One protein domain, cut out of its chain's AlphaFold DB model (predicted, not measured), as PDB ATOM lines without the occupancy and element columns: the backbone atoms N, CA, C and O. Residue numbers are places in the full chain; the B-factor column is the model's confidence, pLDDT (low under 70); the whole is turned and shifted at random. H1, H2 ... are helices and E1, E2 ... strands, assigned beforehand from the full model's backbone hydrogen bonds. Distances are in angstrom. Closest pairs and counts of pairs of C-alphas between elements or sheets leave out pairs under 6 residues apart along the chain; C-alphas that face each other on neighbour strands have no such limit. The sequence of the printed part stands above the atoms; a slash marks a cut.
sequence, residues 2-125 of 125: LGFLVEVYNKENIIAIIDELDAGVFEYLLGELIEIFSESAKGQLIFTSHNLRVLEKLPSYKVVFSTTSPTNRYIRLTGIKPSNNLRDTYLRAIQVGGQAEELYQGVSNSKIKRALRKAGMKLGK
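Overview. This is residues 2 to 125 of the 125 residues of an uncharacterized protein of Streptococcus mitis (UniProt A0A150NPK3). A small sheet of two parallel strands, E1 and E2, with H1 and H2 close by, makes one end of a body that goes on through H3 to H4 and a long loop, residues 58 to 85. From there residues 107 to 125, which hold H5, stick out as an arm. The 124 printed residues run H1, E1, H2, E2, H3, H4, H5, five named helices and two named strands; the class is mostly helix, with under half of the residues in named elements. The whole is loose, with a radius of gyration of the C-alphas of 18.3 A, and elongated, spanning 59 by 38 by 29 A.

Arrangement. Begin at E1, residues 15 to 18, and E2, residues 44 to 47, parallel neighbours at 13 degrees; N 16 and O 44 are within hydrogen-bond range at 2.9 A. Between them in the chain comes H2, residues 27 to 40, giving a strand-helix-strand unit, two parallel neighbour strands with a helix between, with a right-handed crossover. H1, residues 2 to 10, is close to H2 but not clearly touching; their closest C-alphas, Tyr 9 and Phe 37, are 6.8 A apart. With residues 30 to 35 alone H2 touches H3, residues 54 to 57; the closest C-alphas, Glu 35 and Lys 57, are 5.5 A apart. H3 touches H4, residues 86 to 96, closest at the C-alphas of Leu 55 and Arg 87, 5.3 A. H5, residues 109 to 123, touches no helix. Every O i to N i+4 pair is within hydrogen-bond range in H1, H2, H4 and H5; H3 is too short for one.

Along the chain. Find C-alpha 2 at (256.538, 402.768, 284.550), where H1 begins. H2 runs 20.0 A and H4 15.2 A. H5 runs 21.3 A to C-alpha 123 at (286.941, 430.710, 272.996).

Size, cuts and confidence. The C-alphas farthest apart, Glu 12 and Lys 125, are 61.5 A apart. The printed part has no cut; the links H3 to H4 and H4 to H5 are long. Residue 125 alone has pLDDT under 70.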
ATOM      1  N   LEU A   2     257.446 402.930 283.402       86.94
ATOM      2  CA  LEU A   2     256.538 402.768 284.550       86.94
ATOM      3  C   LEU A   2     255.710 401.468 284.547       86.94
ATOM      4  O   LEU A   2     255.648 400.795 285.567       86.94
ATOM      5  N   GLY A   3     255.137 401.067 283.406       91.75
ATOM      6  CA  GLY A   3     254.375 399.810 283.315       91.75
ATOM      7  C   GLY A   3     255.196 398.564 283.680       91.75
ATOM      8  O   GLY A   3     254.691 397.684 284.367       91.75
ATOM      9  N   PHE A   4     256.482 398.524 283.312       90.75
ATOM     10  CA  PHE A   4     257.378 397.426 283.692       90.75
ATOM     11  C   PHE A   4     257.657 397.413 285.194       90.75
ATOM     12  O   PHE A   4     257.651 396.350 285.800       90.75
ATOM     13  N   LEU A   5     257.852 398.585 285.804       95.19
ATOM     14  CA  LEU A   5     258.043 398.701 287.250       95.19
ATOM     15  C   LEU A   5     256.809 398.199 288.015       95.19
ATOM     16  O   LEU A   5     256.954 397.452 288.977       95.19
ATOM     17  N   VAL A   6     255.603 398.544 287.551       96.50
ATOM     18  CA  VAL A   6     254.343 398.047 288.132       96.50
ATOM     19  C   VAL A   6     254.249 396.524 288.029       96.50
ATOM     20  O   VAL A   6     253.905 395.862 289.006       96.50
ATOM     21  N   GLU A   7     254.571 395.954 286.871       97.06
ATOM     22  CA  GLU A   7     254.529 394.507 286.649       97.06
ATOM     23  C   GLU A   7     255.536 393.753 287.531       97.06
ATOM     24  O   GLU A   7     255.151 392.811 288.224       97.06
ATOM     25  N   VAL A   8     256.793 394.208 287.571       97.69
ATOM     26  CA  VAL A   8     257.856 393.635 288.420       97.69
ATOM     27  C   VAL A   8     257.472 393.698 289.891       97.69
ATOM     28  O   VAL A   8     257.659 392.731 290.621       97.69
ATOM     29  N   TYR A   9     256.901 394.816 290.340       98.19
ATOM     30  CA  TYR A   9     256.492 394.958 291.732       98.19
ATOM     31  C   TYR A   9     255.432 393.917 292.129       98.19
ATOM     32  O   TYR A   9     255.467 393.382 293.233       98.19
ATOM     33  N   ASN A  10     254.511 393.583 291.217       98.12
ATOM     34  CA  ASN A  10     253.319 392.795 291.532       98.12
ATOM     35  C   ASN A  10     253.386 391.301 291.167       98.12
ATOM     36  O   ASN A  10     252.467 390.567 291.547       98.12
ATOM     37  N   LYS A  11     254.412 390.823 290.449       97.88
ATOM     38  CA  LYS A  11     254.473 389.438 289.936       97.88
ATOM     39  C   LYS A  11     255.828 388.774 290.199       97.88
ATOM     40  O   LYS A  11     256.858 389.303 289.807       97.88
ATOM     41  N   GLU A  12     255.809 387.576 290.789       96.44
ATOM     42  CA  GLU A  12     257.015 386.818 291.187       96.44
ATOM     43  C   GLU A  12     257.858 386.329 290.000       96.44
ATOM     44  O   GLU A  12     259.081 386.296 290.063       96.44
ATOM     45  N   ASN A  13     257.214 386.010 288.876       96.31
ATOM     46  CA  ASN A  13     257.874 385.417 287.707       96.31
ATOM     47  C   ASN A  13     258.351 386.462 286.684       96.31
ATOM     48  O   ASN A  13     258.427 386.168 285.491       96.31
ATOM     49  N   ILE A  14     258.617 387.694 287.127       97.06
ATOM     50  CA  ILE A  14     259.079 388.782 286.262       97.06
ATOM     51  C   ILE A  14     260.454 389.259 286.708       97.06
ATOM     52  O   ILE A  14     260.690 389.537 287.883       97.06
ATOM     53  N   ILE A  15     261.339 389.416 285.725       97.44
ATOM     54  CA  ILE A  15     262.619 390.099 285.872       97.44
ATOM     55  C   ILE A  15     262.630 391.286 284.912       97.44
ATOM     56  O   ILE A  15     262.337 391.124 283.727       97.44
ATOM     57  N   ALA A  16     262.993 392.465 285.409       96.75
ATOM     58  CA  ALA A  16     263.315 393.617 284.574       96.75
ATOM     59  C   ALA A  16     264.784 393.994 284.733       96.75
ATOM     60  O   ALA A  16     265.306 394.046 285.847       96.75
ATOM     61  N   ILE A  17     265.425 394.287 283.602       97.25
ATOM     62  CA  ILE A  17     266.804 394.764 283.525       97.25
ATOM     63  C   ILE A  17     266.765 396.139 282.865       97.25
ATOM     64  O   ILE A  17     266.350 396.246 281.711       97.25
ATOM     65  N   ILE A  18     267.122 397.186 283.607       95.75
ATOM     66  CA  ILE A  18     266.994 398.581 283.163       95.75
ATOM     67  C   ILE A  18     268.353 399.269 283.241       95.75
ATOM     68  O   ILE A  18     268.967 399.323 284.303       95.75
ATOM     69  N   ASP A  19     268.810 399.813 282.120       96.06
ATOM     70  CA  ASP A  19     269.989 400.674 282.094       96.06
ATOM     71  C   ASP A  19     269.597 402.106 282.496       96.06
ATOM     72  O   ASP A  19     268.535 402.581 282.090       96.06
ATOM     73  N   GLU A  20     270.424 402.755 283.312       95.31
ATOM     74  CA  GLU A  20     270.278 404.130 283.807       95.31
ATOM     75  C   GLU A  20     268.877 404.429 284.368       95.31
ATOM     76  O   GLU A  20     268.176 405.346 283.937       95.31
ATOM     77  N   LEU A  21     268.444 403.647 285.367       95.75
ATOM     78  CA  LEU A  21     267.126 403.824 285.998       95.75
ATOM     79  C   LEU A  21     266.946 405.221 286.629       95.75
ATOM     80  O   LEU A  21     265.824 405.693 286.810       95.75
ATOM     81  N   ASP A  22     268.048 405.879 286.974       95.75
ATOM     82  CA  ASP A  22     268.105 407.215 287.555       95.75
ATOM     83  C   ASP A  22     267.934 408.357 286.536       95.75
ATOM     84  O   ASP A  22     267.798 409.519 286.935       95.75
ATOM     85  N   ALA A  23     267.875 408.060 285.234       94.44
ATOM     86  CA  ALA A  23     267.728 409.061 284.183       94.44
ATOM     87  C   ALA A  23     266.425 409.872 284.325       94.44
ATOM     88  O   ALA A  23     265.312 409.374 284.140       94.44
ATOM     89  N   GLY A  24     266.561 411.165 284.636       90.88
ATOM     90  CA  GLY A  24     265.430 412.090 284.772       90.88
ATOM     91  C   GLY A  24     264.579 411.888 286.032       90.88
ATOM     92  O   GLY A  24     263.516 412.499 286.142       90.88
ATOM     93  N   VAL A  25     265.029 411.067 286.989       93.69
ATOM     94  CA  VAL A  25     264.333 410.833 288.261       93.69
ATOM     95  C   VAL A  25     264.972 411.676 289.361       93.69
ATOM     96  O   VAL A  25     266.191 411.722 289.512       93.69
ATOM     97  N   PHE A  26     264.146 412.350 290.163       96.00
ATOM     98  CA  PHE A  26     264.641 413.098 291.316       96.00
ATOM     99  C   PHE A  26     265.302 412.156 292.334       96.00
ATOM    100  O   PHE A  26     264.713 411.147 292.715       96.00
ATOM    101  N   GLU A  27     266.499 412.512 292.809       96.06
ATOM    102  CA  GLU A  27     267.340 411.653 293.654       96.06
ATOM    103  C   GLU A  27     266.602 411.092 294.877       96.06
ATOM    104  O   GLU A  27     266.673 409.895 295.159       96.06
ATOM    105  N   TYR A  28     265.863 411.938 295.597       96.25
ATOM    106  CA  TYR A  28     265.127 411.490 296.777       96.25
ATOM    107  C   TYR A  28     264.050 410.463 296.409       96.25
ATOM    108  O   TYR A  28     263.982 409.413 297.040       96.25
ATOM    109  N   LEU A  29     263.274 410.729 295.350       96.19
ATOM    110  CA  LEU A  29     262.237 409.817 294.861       96.19
ATOM    111  C   LEU A  29     262.833 408.478 294.423       96.19
ATOM    112  O   LEU A  29     262.280 407.435 294.753       96.19
ATOM    113  N   LEU A  30     263.965 408.500 293.715       96.50
ATOM    114  CA  LEU A  30     264.688 407.284 293.350       96.50
ATOM    115  C   LEU A  30     265.043 406.471 294.601       96.50
ATOM    116  O   LEU A  30     264.822 405.266 294.627       96.50
ATOM    117  N   GLY A  31     265.554 407.132 295.642       96.31
ATOM    118  CA  GLY A  31     265.861 406.482 296.913       96.31
ATOM    119  C   GLY A  31     264.652 405.772 297.525       96.31
ATOM    120  O   GLY A  31     264.749 404.594 297.856       96.31
ATOM    121  N   GLU A  32     263.520 406.468 297.635       97.06
ATOM    122  CA  GLU A  32     262.288 405.895 298.198       97.06
ATOM    123  C   GLU A  32     261.759 404.731 297.346       97.06
ATOM    124  O   GLU A  32     261.408 403.679 297.876       97.06
ATOM    125  N   LEU A  33     261.761 404.871 296.016       96.00
ATOM    126  CA  LEU A  33     261.330 403.803 295.111       96.00
ATOM    127  C   LEU A  33     262.198 402.553 295.260       96.00
ATOM    128  O   LEU A  33     261.673 401.450 295.365       96.00
ATOM    129  N   ILE A  34     263.520 402.705 295.283       97.06
ATOM    130  CA  ILE A  34     264.433 401.564 295.378       97.06
ATOM    131  C   ILE A  34     264.325 400.851 296.729       97.06
ATOM    132  O   ILE A  34     264.409 399.623 296.768       97.06
ATOM    133  N   GLU A  35     264.107 401.585 297.819       97.19
ATOM    134  CA  GLU A  35     263.859 400.996 299.140       97.19
ATOM    135  C   GLU A  35     262.585 400.142 299.129       97.19
ATOM    136  O   GLU A  35     262.647 398.946 299.414       97.19
ATOM    137  N   ILE A  36     261.471 400.705 298.645       97.56
ATOM    138  CA  ILE A  36     260.189 400.000 298.501       97.56
ATOM    139  C   ILE A  36     260.337 398.740 297.637       97.56
ATOM    140  O   ILE A  36     259.837 397.671 297.992       97.56
ATOM    141  N   PHE A  37     261.051 398.829 296.511       97.44
ATOM    142  CA  PHE A  37     261.303 397.672 295.649       97.44
ATOM    143  C   PHE A  37     262.162 396.610 296.339       97.44
ATOM    144  O   PHE A  37     261.887 395.421 296.214       97.44
ATOM    145  N   SER A  38     263.193 397.020 297.077       96.94
ATOM    146  CA  SER A  38     264.084 396.104 297.791       96.94
ATOM    147  C   SER A  38     263.367 395.320 298.893       96.94
ATOM    148  O   SER A  38     263.766 394.185 299.171       96.94
ATOM    149  N   GLU A  39     262.355 395.924 299.518       96.94
ATOM    150  CA  GLU A  39     261.591 395.340 300.621       96.94
ATOM    151  C   GLU A  39     260.381 394.524 300.159       96.94
ATOM    152  O   GLU A  39     260.109 393.471 300.732       96.94
ATOM    153  N   SER A  40     259.653 395.006 299.145       97.44
ATOM    154  CA  SER A  40     258.279 394.555 298.880       97.44
ATOM    155  C   SER A  40     258.001 394.101 297.444       97.44
ATOM    156  O   SER A  40     256.913 393.582 297.187       97.44
ATOM    157  N   ALA A  41     258.929 394.281 296.495       97.62
ATOM    158  CA  ALA A  41     258.695 393.807 295.130       97.62
ATOM    159  C   ALA A  41     258.649 392.275 295.084       97.62
ATOM    160  O   ALA A  41     259.492 391.597 295.671       97.62
ATOM    161  N   LYS A  42     257.674 391.729 294.352       98.19
ATOM    162  CA  LYS A  42     257.557 390.280 294.143       98.19
ATOM    163  C   LYS A  42     258.540 389.756 293.099       98.19
ATOM    164  O   LYS A  42     259.084 388.671 293.268       98.19
ATOM    165  N   GLY A  43     258.734 390.499 292.012       97.62
ATOM    166  CA  GLY A  43     259.684 390.178 290.950       97.62
ATOM    167  C   GLY A  43     261.077 390.746 291.217       97.62
ATOM    168  O   GLY A  43     261.341 391.371 292.245       97.62
ATOM    169  N   GLN A  44     261.985 390.565 290.256       97.56
ATOM    170  CA  GLN A  44     263.368 391.027 290.365       97.56
ATOM    171  C   GLN A  44     263.631 392.251 289.484       97.56
ATOM    172  O   GLN A  44     263.398 392.235 288.277       97.56
ATOM    173  N   LEU A  45     264.186 393.300 290.089       97.31
ATOM    174  CA  LEU A  45     264.677 394.478 289.380       97.31
ATOM    175  C   LEU A  45     266.209 394.496 289.417       97.31
ATOM    176  O   LEU A  45     266.806 394.557 290.490       97.31
ATOM    177  N   ILE A  46     266.837 394.454 288.244       97.38
ATOM    178  CA  ILE A  46     268.277 394.656 288.059       97.38
ATOM    179  C   ILE A  46     268.445 395.960 287.292       97.38
ATOM    180  O   ILE A  46     267.787 396.176 286.276       97.38
ATOM    181  N   PHE A  47     269.308 396.846 287.771       96.88
ATOM    182  CA  PHE A  47     269.487 398.138 287.130       96.88
ATOM    183  C   PHE A  47     270.903 398.681 287.282       96.88
ATOM    184  O   PHE A  47     271.642 398.272 288.182       96.88
ATOM    185  N   THR A  48     271.262 399.616 286.408       97.31
ATOM    186  CA  THR A  48     272.438 400.479 286.569       97.31
ATOM    187  C   THR A  48     271.985 401.866 287.036       97.31
ATOM    188  O   THR A  48     270.850 402.285 286.799       97.31
ATOM    189  N   SER A  49     272.853 402.547 287.782       96.56
ATOM    190  CA  SER A  49     272.593 403.887 288.305       96.56
ATOM    191  C   SER A  49     273.913 404.610 288.527       96.56
ATOM    192  O   SER A  49     274.863 404.027 289.058       96.56
ATOM    193  N   HIS A  50     273.955 405.892 288.179       94.69
ATOM    194  CA  HIS A  50     275.038 406.799 288.555       94.69
ATOM    195  C   HIS A  50     274.727 407.549 289.855       94.69
ATOM    196  O   HIS A  50     275.630 408.067 290.519       94.69
ATOM    197  N   ASN A  51     273.459 407.578 290.256       95.69
ATOM    198  CA  ASN A  51     273.014 408.200 291.484       95.69
ATOM    199  C   ASN A  51     273.429 407.380 292.718       95.69
ATOM    200  O   ASN A  51     273.061 406.215 292.864       95.69
ATOM    201  N   LEU A  52     274.162 408.007 293.643       95.25
ATOM    202  CA  LEU A  52     274.682 407.355 294.851       95.25
ATOM    203  C   LEU A  52     273.637 407.166 295.956       95.25
ATOM    204  O   LEU A  52     273.897 406.425 296.903       95.25
ATOM    205  N   ARG A  53     272.459 407.790 295.852       95.56
ATOM    206  CA  ARG A  53     271.374 407.646 296.832       95.56
ATOM    207  C   ARG A  53     270.915 406.201 296.970       95.56
ATOM    208  O   ARG A  53     270.556 405.786 298.067       95.56
ATOM    209  N   VAL A  54     271.006 405.406 295.902       95.38
ATOM    210  CA  VAL A  54     270.683 403.969 295.936       95.38
ATOM    211  C   VAL A  54     271.578 403.194 296.911       95.38
ATOM    212  O   VAL A  54     271.127 402.229 297.519       95.38
ATOM    213  N   LEU A  55     272.821 403.645 297.130       95.56
ATOM    214  CA  LEU A  55     273.762 403.020 298.067       95.56
ATOM    215  C   LEU A  55     273.369 403.238 299.529       95.56
ATOM    216  O   LEU A  55     273.796 402.487 300.397       95.56
ATOM    217  N   GLU A  56     272.590 404.275 299.816       93.50
ATOM    218  CA  GLU A  56     272.106 404.561 301.168       93.50
ATOM    219  C   GLU A  56     270.869 403.728 301.522       93.50
ATOM    220  O   GLU A  56     270.565 403.563 302.698       93.50
ATOM    221  N   LYS A  57     270.166 403.216 300.507       94.12
ATOM    222  CA  LYS A  57     268.888 402.506 300.641       94.12
ATOM    223  C   LYS A  57     269.029 400.995 300.483       94.12
ATOM    224  O   LYS A  57     268.283 400.231 301.087       94.12
ATOM    225  N   LEU A  58     269.988 400.540 299.675       94.31
ATOM    226  CA  LEU A  58     270.191 399.118 299.421       94.31
ATOM    227  C   LEU A  58     271.187 398.484 300.402       94.31
ATOM    228  O   LEU A  58     272.267 399.028 300.637       94.31
ATOM    229  N   PRO A  59     270.901 397.262 300.890       92.00
ATOM    230  CA  PRO A  59     271.902 396.440 301.554       92.00
ATOM    231  C   PRO A  59     273.122 396.199 300.655       92.00
ATOM    232  O   PRO A  59     272.986 395.930 299.461       92.00
ATOM    233  N   SER A  60     274.324 396.194 301.236       92.12
ATOM    234  CA  SER A  60     275.585 396.060 300.486       92.12
ATOM    235  C   SER A  60     275.676 394.788 299.636       92.12
ATOM    236  O   SER A  60     276.225 394.814 298.536       92.12
ATOM    237  N   TYR A  61     275.079 393.680 300.083       92.06
ATOM    238  CA  TYR A  61     275.036 392.427 299.323       92.06
ATOM    239  C   TYR A  61     274.107 392.480 298.093       92.06
ATOM    240  O   TYR A  61     274.184 391.601 297.233       92.06
ATOM    241  N   LYS A  62     273.267 393.511 297.943       95.00
ATOM    242  CA  LYS A  62     272.466 393.753 296.729       95.00
ATOM    243  C   LYS A  62     273.164 394.676 295.722       95.00
ATOM    244  O   LYS A  62     272.663 394.839 294.618       95.00
ATOM    245  N   VAL A  63     274.328 395.236 296.063       95.69
ATOM    246  CA  VAL A  63     275.047 396.202 295.220       95.69
ATOM    247  C   VAL A  63     276.334 395.602 294.658       95.69
ATOM    248  O   VAL A  63     277.098 394.936 295.364       95.69
ATOM    249  N   VAL A  64     276.584 395.867 293.379       96.19
ATOM    250  CA  VAL A  64     277.825 395.534 292.674       96.19
ATOM    251  C   VAL A  64     278.333 396.804 291.997       96.19
ATOM    252  O   VAL A  64     277.545 397.568 291.448       96.19
ATOM    253  N   PHE A  65     279.638 397.040 292.064       96.38
ATOM    254  CA  PHE A  65     280.278 398.243 291.543       96.38
ATOM    255  C   PHE A  65     281.042 397.924 290.267       96.38
ATOM    256  O   PHE A  65     281.759 396.924 290.212       96.38
ATOM    257  N   SER A  66     280.914 398.788 289.264       94.81
ATOM    258  CA  SER A  66     281.756 398.745 288.072       94.81
ATOM    259  C   SER A  66     283.186 399.184 288.391       94.81
ATOM    260  O   SER A  66     283.394 400.057 289.238       94.81
ATOM    261  N   THR A  67     284.160 398.620 287.685       95.56
ATOM    262  CA  THR A  67     285.583 398.970 287.797       95.56
ATOM    263  C   THR A  67     286.111 399.510 286.470       95.56
ATOM    264  O   THR A  67     285.435 399.445 285.440       95.56
ATOM    265  N   THR A  68     287.338 400.026 286.472       93.94
ATOM    266  CA  THR A  68     288.052 400.419 285.246       93.94
ATOM    267  C   THR A  68     288.754 399.245 284.559       93.94
ATOM    268  O   THR A  68     289.259 399.389 283.445       93.94
ATOM    269  N   SER A  69     288.770 398.069 285.194       94.00
ATOM    270  CA  SER A  69     289.425 396.869 284.683       94.00
ATOM    271  C   SER A  69     288.587 396.206 283.585       94.00
ATOM    272  O   SER A  69     287.431 395.850 283.825       94.00
ATOM    273  N   PRO A  70     289.142 395.968 282.382       92.12
ATOM    274  CA  PRO A  70     288.402 395.330 281.293       92.12
ATOM    275  C   PRO A  70     288.137 393.839 281.553       92.12
ATOM    276  O   PRO A  70     287.196 393.277 280.991       92.12
ATOM    277  N   THR A  71     288.948 393.194 282.395       94.00
ATOM    278  CA  THR A  71     288.854 391.762 282.711       94.00
ATOM    279  C   THR A  71     288.040 391.493 283.972       94.00
ATOM    280  O   THR A  71     287.358 390.474 284.034       94.00
ATOM    281  N   ASN A  72     288.047 392.410 284.943       94.19
ATOM    282  CA  ASN A  72     287.299 392.281 286.193       94.19
ATOM    283  C   ASN A  72     286.364 393.477 286.408       94.19
ATOM    284  O   ASN A  72     286.549 394.293 287.310       94.19
ATOM    285  N   ARG A  73     285.357 393.583 285.534       94.19
ATOM    286  CA  ARG A  73     284.491 394.766 285.398       94.19
ATOM    287  C   ARG A  73     283.563 395.029 286.580       94.19
ATOM    288  O   ARG A  73     283.005 396.118 286.650       94.19
ATOM    289  N   TYR A  74     283.371 394.058 287.470       95.44
ATOM    290  CA  TYR A  74     282.379 394.134 288.536       95.44
ATOM    291  C   TYR A  74     282.916 393.544 289.834       95.44
ATOM    292  O   TYR A  74     283.310 392.380 289.871       95.44
ATOM    293  N   ILE A  75     282.869 394.322 290.915       95.19
ATOM    294  CA  ILE A  75     283.292 393.871 292.244       95.19
ATOM    295  C   ILE A  75     282.260 394.213 293.312       95.19
ATOM    296  O   ILE A  75     281.410 395.092 293.156       95.19
ATOM    297  N   ARG A  76     282.380 393.544 294.455       94.81
ATOM    298  CA  ARG A  76     281.766 393.984 295.708       94.81
ATOM    299  C   ARG A  76     282.844 394.604 296.577       94.81
ATOM    300  O   ARG A  76     283.964 394.098 296.613       94.81
ATOM    301  N   LEU A  77     282.501 395.681 297.277       93.31
ATOM    302  CA  LEU A  77     283.439 396.299 298.207       93.31
ATOM    303  C   LEU A  77     283.754 395.336 299.350       93.31
ATOM    304  O   LEU A  77     282.859 394.701 299.911       93.31
ATOM    305  N   THR A  78     285.029 395.249 299.705       91.12
ATOM    306  CA  THR A  78     285.496 394.468 300.851       91.12
ATOM    307  C   THR A  78     285.563 395.335 302.108       91.12
ATOM    308  O   THR A  78     285.636 396.563 302.041       91.12
ATOM    309  N   GLY A  79     285.508 394.699 303.284       88.25
ATOM    310  CA  GLY A  79     285.633 395.398 304.569       88.25
ATOM    311  C   GLY A  79     284.393 396.185 305.016       88.25
ATOM    312  O   GLY A  79     284.509 397.028 305.903       88.25
ATOM    313  N   ILE A  80     283.216 395.914 304.440       89.50
ATOM    314  CA  ILE A  80     281.954 396.555 304.836       89.50
ATOM    315  C   ILE A  80     281.455 395.963 306.159       89.50
ATOM    316  O   ILE A  80     281.102 394.787 306.230       89.50
ATOM    317  N   LYS A  81     281.398 396.785 307.209       87.69
ATOM    318  CA  LYS A  81     280.751 396.455 308.487       87.69
ATOM    319  C   LYS A  81     279.273 396.872 308.458       87.69
ATOM    320  O   LYS A  81     278.938 397.817 307.749       87.69
ATOM    321  N   PRO A  82     278.397 396.259 309.279       80.25
ATOM    322  CA  PRO A  82     276.976 396.628 309.341       80.25
ATOM    323  C   PRO A  82     276.713 398.106 309.662       80.25
ATOM    324  O   PRO A  82     275.722 398.665 309.216       80.25
ATOM    325  N   SER A  83     277.608 398.753 310.415       82.50
ATOM    326  CA  SER A  83     277.512 400.175 310.763       82.50
ATOM    327  C   SER A  83     278.059 401.122 309.689       82.50
ATOM    328  O   SER A  83     278.036 402.338 309.878       82.50
ATOM    329  N   ASN A  84     278.607 400.608 308.582       84.81
ATOM    330  CA  ASN A  84     279.156 401.460 307.540       84.81
ATOM    331  C   ASN A  84     278.066 401.989 306.612       84.81
ATOM    332  O   ASN A  84     277.291 401.231 306.037       84.81
ATOM    333  N   ASN A  85     278.109 403.295 306.367       89.06
ATOM    334  CA  ASN A  85     277.444 403.889 305.223       89.06
ATOM    335  C   ASN A  85     278.165 403.444 303.932       89.06
ATOM    336  O   ASN A  85     279.380 403.643 303.767       89.06
ATOM    337  N   LEU A  86     277.427 402.794 303.030       93.69
ATOM    338  CA  LEU A  86     277.986 402.230 301.801       93.69
ATOM    339  C   LEU A  86     278.428 403.323 300.821       93.69
ATOM    340  O   LEU A  86     279.488 403.184 300.210       93.69
ATOM    341  N   ARG A  87     277.682 404.432 300.730       95.06
ATOM    342  CA  ARG A  87     278.055 405.606 299.928       95.06
ATOM    343  C   ARG A  87     279.390 406.182 300.380       95.06
ATOM    344  O   ARG A  87     280.281 406.364 299.555       95.06
ATOM    345  N   ASP A  88     279.563 406.408 301.678       93.50
ATOM    346  CA  ASP A  88     280.821 406.935 302.216       93.50
ATOM    347  C   ASP A  88     281.991 405.992 301.945       93.50
ATOM    348  O   ASP A  88     283.109 406.421 301.665       93.50
ATOM    349  N   THR A  89     281.742 404.685 302.030       93.81
ATOM    350  CA  THR A  89     282.777 403.681 301.786       93.81
ATOM    351  C   THR A  89     283.179 403.637 300.318       93.81
ATOM    352  O   THR A  89     284.371 403.601 300.020       93.81
ATOM    353  N   TYR A  90     282.211 403.732 299.409       95.19
ATOM    354  CA  TYR A  90     282.462 403.852 297.978       95.19
ATOM    355  C   TYR A  90     283.245 405.128 297.632       95.19
ATOM    356  O   TYR A  90     284.264 405.061 296.945       95.19
ATOM    357  N   LEU A  91     282.842 406.286 298.170       93.75
ATOM    358  CA  LEU A  91     283.540 407.556 297.939       93.75
ATOM    359  C   LEU A  91     284.983 407.525 298.457       93.75
ATOM    360  O   LEU A  91     285.893 407.977 297.760       93.75
ATOM    361  N   ARG A  92     285.219 406.944 299.641       92.06
ATOM    362  CA  ARG A  92     286.580 406.729 300.157       92.06
ATOM    363  C   ARG A  92     287.396 405.812 299.251       92.06
ATOM    364  O   ARG A  92     288.552 406.124 298.983       92.06
ATOM    365  N   ALA A  93     286.804 404.723 298.760       92.62
ATOM    366  CA  ALA A  93     287.479 403.791 297.861       92.62
ATOM    367  C   ALA A  93     287.892 404.457 296.537       92.62
ATOM    368  O   ALA A  93     288.976 404.183 296.035       92.62
ATOM    369  N   ILE A  94     287.088 405.383 296.007       91.56
ATOM    370  CA  ILE A  94     287.468 406.188 294.835       91.56
ATOM    371  C   ILE A  94     288.623 407.149 295.148       91.56
ATOM    372  O   ILE A  94     289.517 407.337 294.328       91.56
ATOM    373  N   GLN A  95     288.595 407.804 296.310       88.56
ATOM    374  CA  GLN A  95     289.560 408.856 296.643       88.56
ATOM    375  C   GLN A  95     290.926 408.316 297.069       88.56
ATOM    376  O   GLN A  95     291.949 408.916 296.746       88.56
ATOM    377  N   VAL A  96     290.933 407.229 297.841       88.38
ATOM    378  CA  VAL A  96     292.126 406.700 298.521       88.38
ATOM    379  C   VAL A  96     292.524 405.319 297.985       88.38
ATOM    380  O   VAL A  96     293.663 404.899 298.170       88.38
ATOM    381  N   GLY A  97     291.625 404.614 297.292       88.44
ATOM    382  CA  GLY A  97     291.842 403.240 296.842       88.44
ATOM    383  C   GLY A  97     291.514 402.205 297.924       88.44
ATOM    384  O   GLY A  97     290.611 402.392 298.740       88.44
ATOM    385  N   GLY A  98     292.247 401.088 297.924       87.00
ATOM    386  CA  GLY A  98     292.107 400.016 298.923       87.00
ATOM    387  C   GLY A  98     291.143 398.887 298.545       87.00
ATOM    388  O   GLY A  98     290.881 398.014 299.366       87.00
ATOM    389  N   GLN A  99     290.625 398.887 297.316       93.25
ATOM    390  CA  GLN A  99     289.905 397.753 296.734       93.25
ATOM    391  C   GLN A  99     290.827 396.968 295.794       93.25
ATOM    392  O   GLN A  99     291.866 397.475 295.378       93.25
ATOM    393  N   ALA A 100     290.443 395.730 295.470       90.81
ATOM    394  CA  ALA A 100     291.215 394.874 294.564       90.81
ATOM    395  C   ALA A 100     291.311 395.448 293.139       90.81
ATOM    396  O   ALA A 100     292.290 395.198 292.448       90.81
ATOM    397  N   GLU A 101     290.313 396.235 292.730       93.62
ATOM    398  CA  GLU A 101     290.260 396.916 291.438       93.62
ATOM    399  C   GLU A 101     290.075 398.423 291.631       93.62
ATOM    400  O   GLU A 101     289.447 398.874 292.597       93.62
ATOM    401  N   GLU A 102     290.577 399.208 290.678       91.94
ATOM    402  CA  GLU A 102     290.336 400.648 290.627       91.94
ATOM    403  C   GLU A 102     288.882 400.920 290.202       91.94
ATOM    404  O   GLU A 102     288.413 400.485 289.150       91.94
ATOM    405  N   LEU A 103     288.140 401.637 291.049       92.50
ATOM    406  CA  LEU A 103     286.723 401.944 290.816       92.50
ATOM    407  C   LEU A 103     286.515 403.151 289.895       92.50
ATOM    408  O   LEU A 103     285.463 403.290 289.279       92.50
ATOM    409  N   TYR A 104     287.496 404.051 289.835       89.75
ATOM    410  CA  TYR A 104     287.424 405.275 289.049       89.75
ATOM    411  C   TYR A 104     288.822 405.777 288.704       89.75
ATOM    412  O   TYR A 104     289.593 406.138 289.589       89.75
ATOM    413  N   GLN A 105     289.108 405.882 287.408       84.31
ATOM    414  CA  GLN A 105     290.348 406.460 286.903       84.31
ATOM    415  C   GLN A 105     290.129 407.945 286.596       84.31
ATOM    416  O   GLN A 105     289.859 408.360 285.468       84.31
ATOM    417  N   GLY A 106     290.196 408.762 287.644       77.94
ATOM    418  CA  GLY A 106     289.937 410.195 287.561       77.94
ATOM    419  C   GLY A 106     291.112 411.043 287.082       77.94
ATOM    420  O   GLY A 106     292.285 410.742 287.295       77.94
ATOM    421  N   VAL A 107     290.795 412.203 286.507       79.75
ATOM    422  CA  VAL A 107     291.772 413.267 286.238       79.75
ATOM    423  C   VAL A 107     291.835 414.203 287.447       79.75
ATOM    424  O   VAL A 107     290.804 414.633 287.955       79.75
ATOM    425  N   SER A 108     293.040 414.567 287.904       84.75
ATOM    426  CA  SER A 108     293.175 415.448 289.074       84.75
ATOM    427  C   SER A 108     292.447 416.786 288.894       84.75
ATOM    428  O   SER A 108     292.494 417.401 287.823       84.75
ATOM    429  N   ASN A 109     291.849 417.301 289.975       88.81
ATOM    430  CA  ASN A 109     291.122 418.578 289.965       88.81
ATOM    431  C   ASN A 109     291.966 419.728 289.389       88.81
ATOM    432  O   ASN A 109     291.454 420.591 288.678       88.81
ATOM    433  N   SER A 110     293.279 419.733 289.636       92.88
ATOM    434  CA  SER A 110     294.210 420.720 289.075       92.88
ATOM    435  C   SER A 110     294.341 420.620 287.551       92.88
ATOM    436  O   SER A 110     294.391 421.646 286.870       92.88
ATOM    437  N   LYS A 111     294.369 419.401 286.994       93.31
ATOM    438  CA  LYS A 111     294.377 419.178 285.540       93.31
ATOM    439  C   LYS A 111     293.058 419.646 284.912       93.31
ATOM    440  O   LYS A 111     293.117 420.340 283.898       93.31
ATOM    441  N   ILE A 112     291.917 419.369 285.551       93.56
ATOM    442  CA  ILE A 112     290.592 419.848 285.116       93.56
ATOM    443  C   ILE A 112     290.551 421.385 285.104       93.56
ATOM    444  O   ILE A 112     290.286 421.988 284.064       93.56
ATOM    445  N   LYS A 113     290.921 422.042 286.217       96.31
ATOM    446  CA  LYS A 113     290.994 423.516 286.318       96.31
ATOM    447  C   LYS A 113     291.857 424.125 285.212       96.31
ATOM    448  O   LYS A 113     291.483 425.127 284.602       96.31
ATOM    449  N   ARG A 114     293.023 423.530 284.943       96.12
ATOM    450  CA  ARG A 114     293.935 423.992 283.889       96.12
ATOM    451  C   ARG A 114     293.323 423.843 282.496       96.12
ATOM    452  O   ARG A 114     293.487 424.749 281.684       96.12
ATOM    453  N   ALA A 115     292.654 422.726 282.216       95.06
ATOM    454  CA  ALA A 115     291.999 422.491 280.932       95.06
ATOM    455  C   ALA A 115     290.883 423.516 280.675       95.06
ATOM    456  O   ALA A 115     290.880 424.145 279.620       95.06
ATOM    457  N   LEU A 116     290.025 423.768 281.670       95.44
ATOM    458  CA  LEU A 116     288.948 424.762 281.578       95.44
ATOM    459  C   LEU A 116     289.483 426.180 281.327       95.44
ATOM    460  O   LEU A 116     289.014 426.863 280.420       95.44
ATOM    461  N   ARG A 117     290.527 426.602 282.056       96.25
ATOM    462  CA  ARG A 117     291.186 427.903 281.822       96.25
ATOM    463  C   ARG A 117     291.728 428.029 280.395       96.25
ATOM    464  O   ARG A 117     291.526 429.053 279.753       96.25
ATOM    465  N   LYS A 118     292.393 426.983 279.889       96.25
ATOM    466  CA  LYS A 118     292.912 426.957 278.512       96.25
ATOM    467  C   LYS A 118     291.795 427.006 277.466       96.25
ATOM    468  O   LYS A 118     291.975 427.661 276.445       96.25
ATOM    469  N   ALA A 119     290.673 426.327 277.704       96.00
ATOM    470  CA  ALA A 119     289.519 426.359 276.809       96.00
ATOM    471  C   ALA A 119     288.911 427.768 276.728       96.00
ATOM    472  O   ALA A 119     288.703 428.270 275.628       96.00
ATOM    473  N   GLY A 120     288.744 428.451 277.868       96.19
ATOM    474  CA  GLY A 120     288.262 429.837 277.901       96.19
ATOM    475  C   GLY A 120     289.155 430.811 277.122       96.19
ATOM    476  O   GLY A 120     288.653 431.626 276.356       96.19
ATOM    477  N   MET A 121     290.483 430.672 277.223       94.38
ATOM    478  CA  MET A 121     291.428 431.478 276.430       94.38
ATOM    479  C   MET A 121     291.316 431.248 274.915       94.38
ATOM    480  O   MET A 121     291.667 432.136 274.143       94.38
ATOM    481  N   LYS A 122     290.878 430.058 274.480       89.56
ATOM    482  CA  LYS A 122     290.677 429.735 273.060       89.56
ATOM    483  C   LYS A 122     289.323 430.201 272.522       89.56
ATOM    484  O   LYS A 122     289.250 430.469 271.336       89.56
ATOM    485  N   LEU A 123     288.293 430.264 273.366       86.25
ATOM    486  CA  LEU A 123     286.941 430.710 272.996       86.25
ATOM    487  C   LEU A 123     286.806 432.239 272.936       86.25
ATOM    488  O   LEU A 123     285.912 432.742 272.272       86.25
ATOM    489  N   GLY A 124     287.662 432.972 273.654       71.56
ATOM    490  CA  GLY A 124     287.714 434.440 273.621       71.56
ATOM    491  C   GLY A 124     288.544 435.031 272.472       71.56
ATOM    492  O   GLY A 124     288.878 436.213 272.532       71.56
ATOM    493  N   LYS A 125     288.925 434.216 271.484       52.03
ATOM    494  CA  LYS A 125     289.525 434.617 270.205       52.03
ATOM    495  C   LYS A 125     288.582 434.226 269.080       52.03
ATOM    496  O   LYS A 125     288.600 434.945 268.063       52.03
TER     497      LYS A 125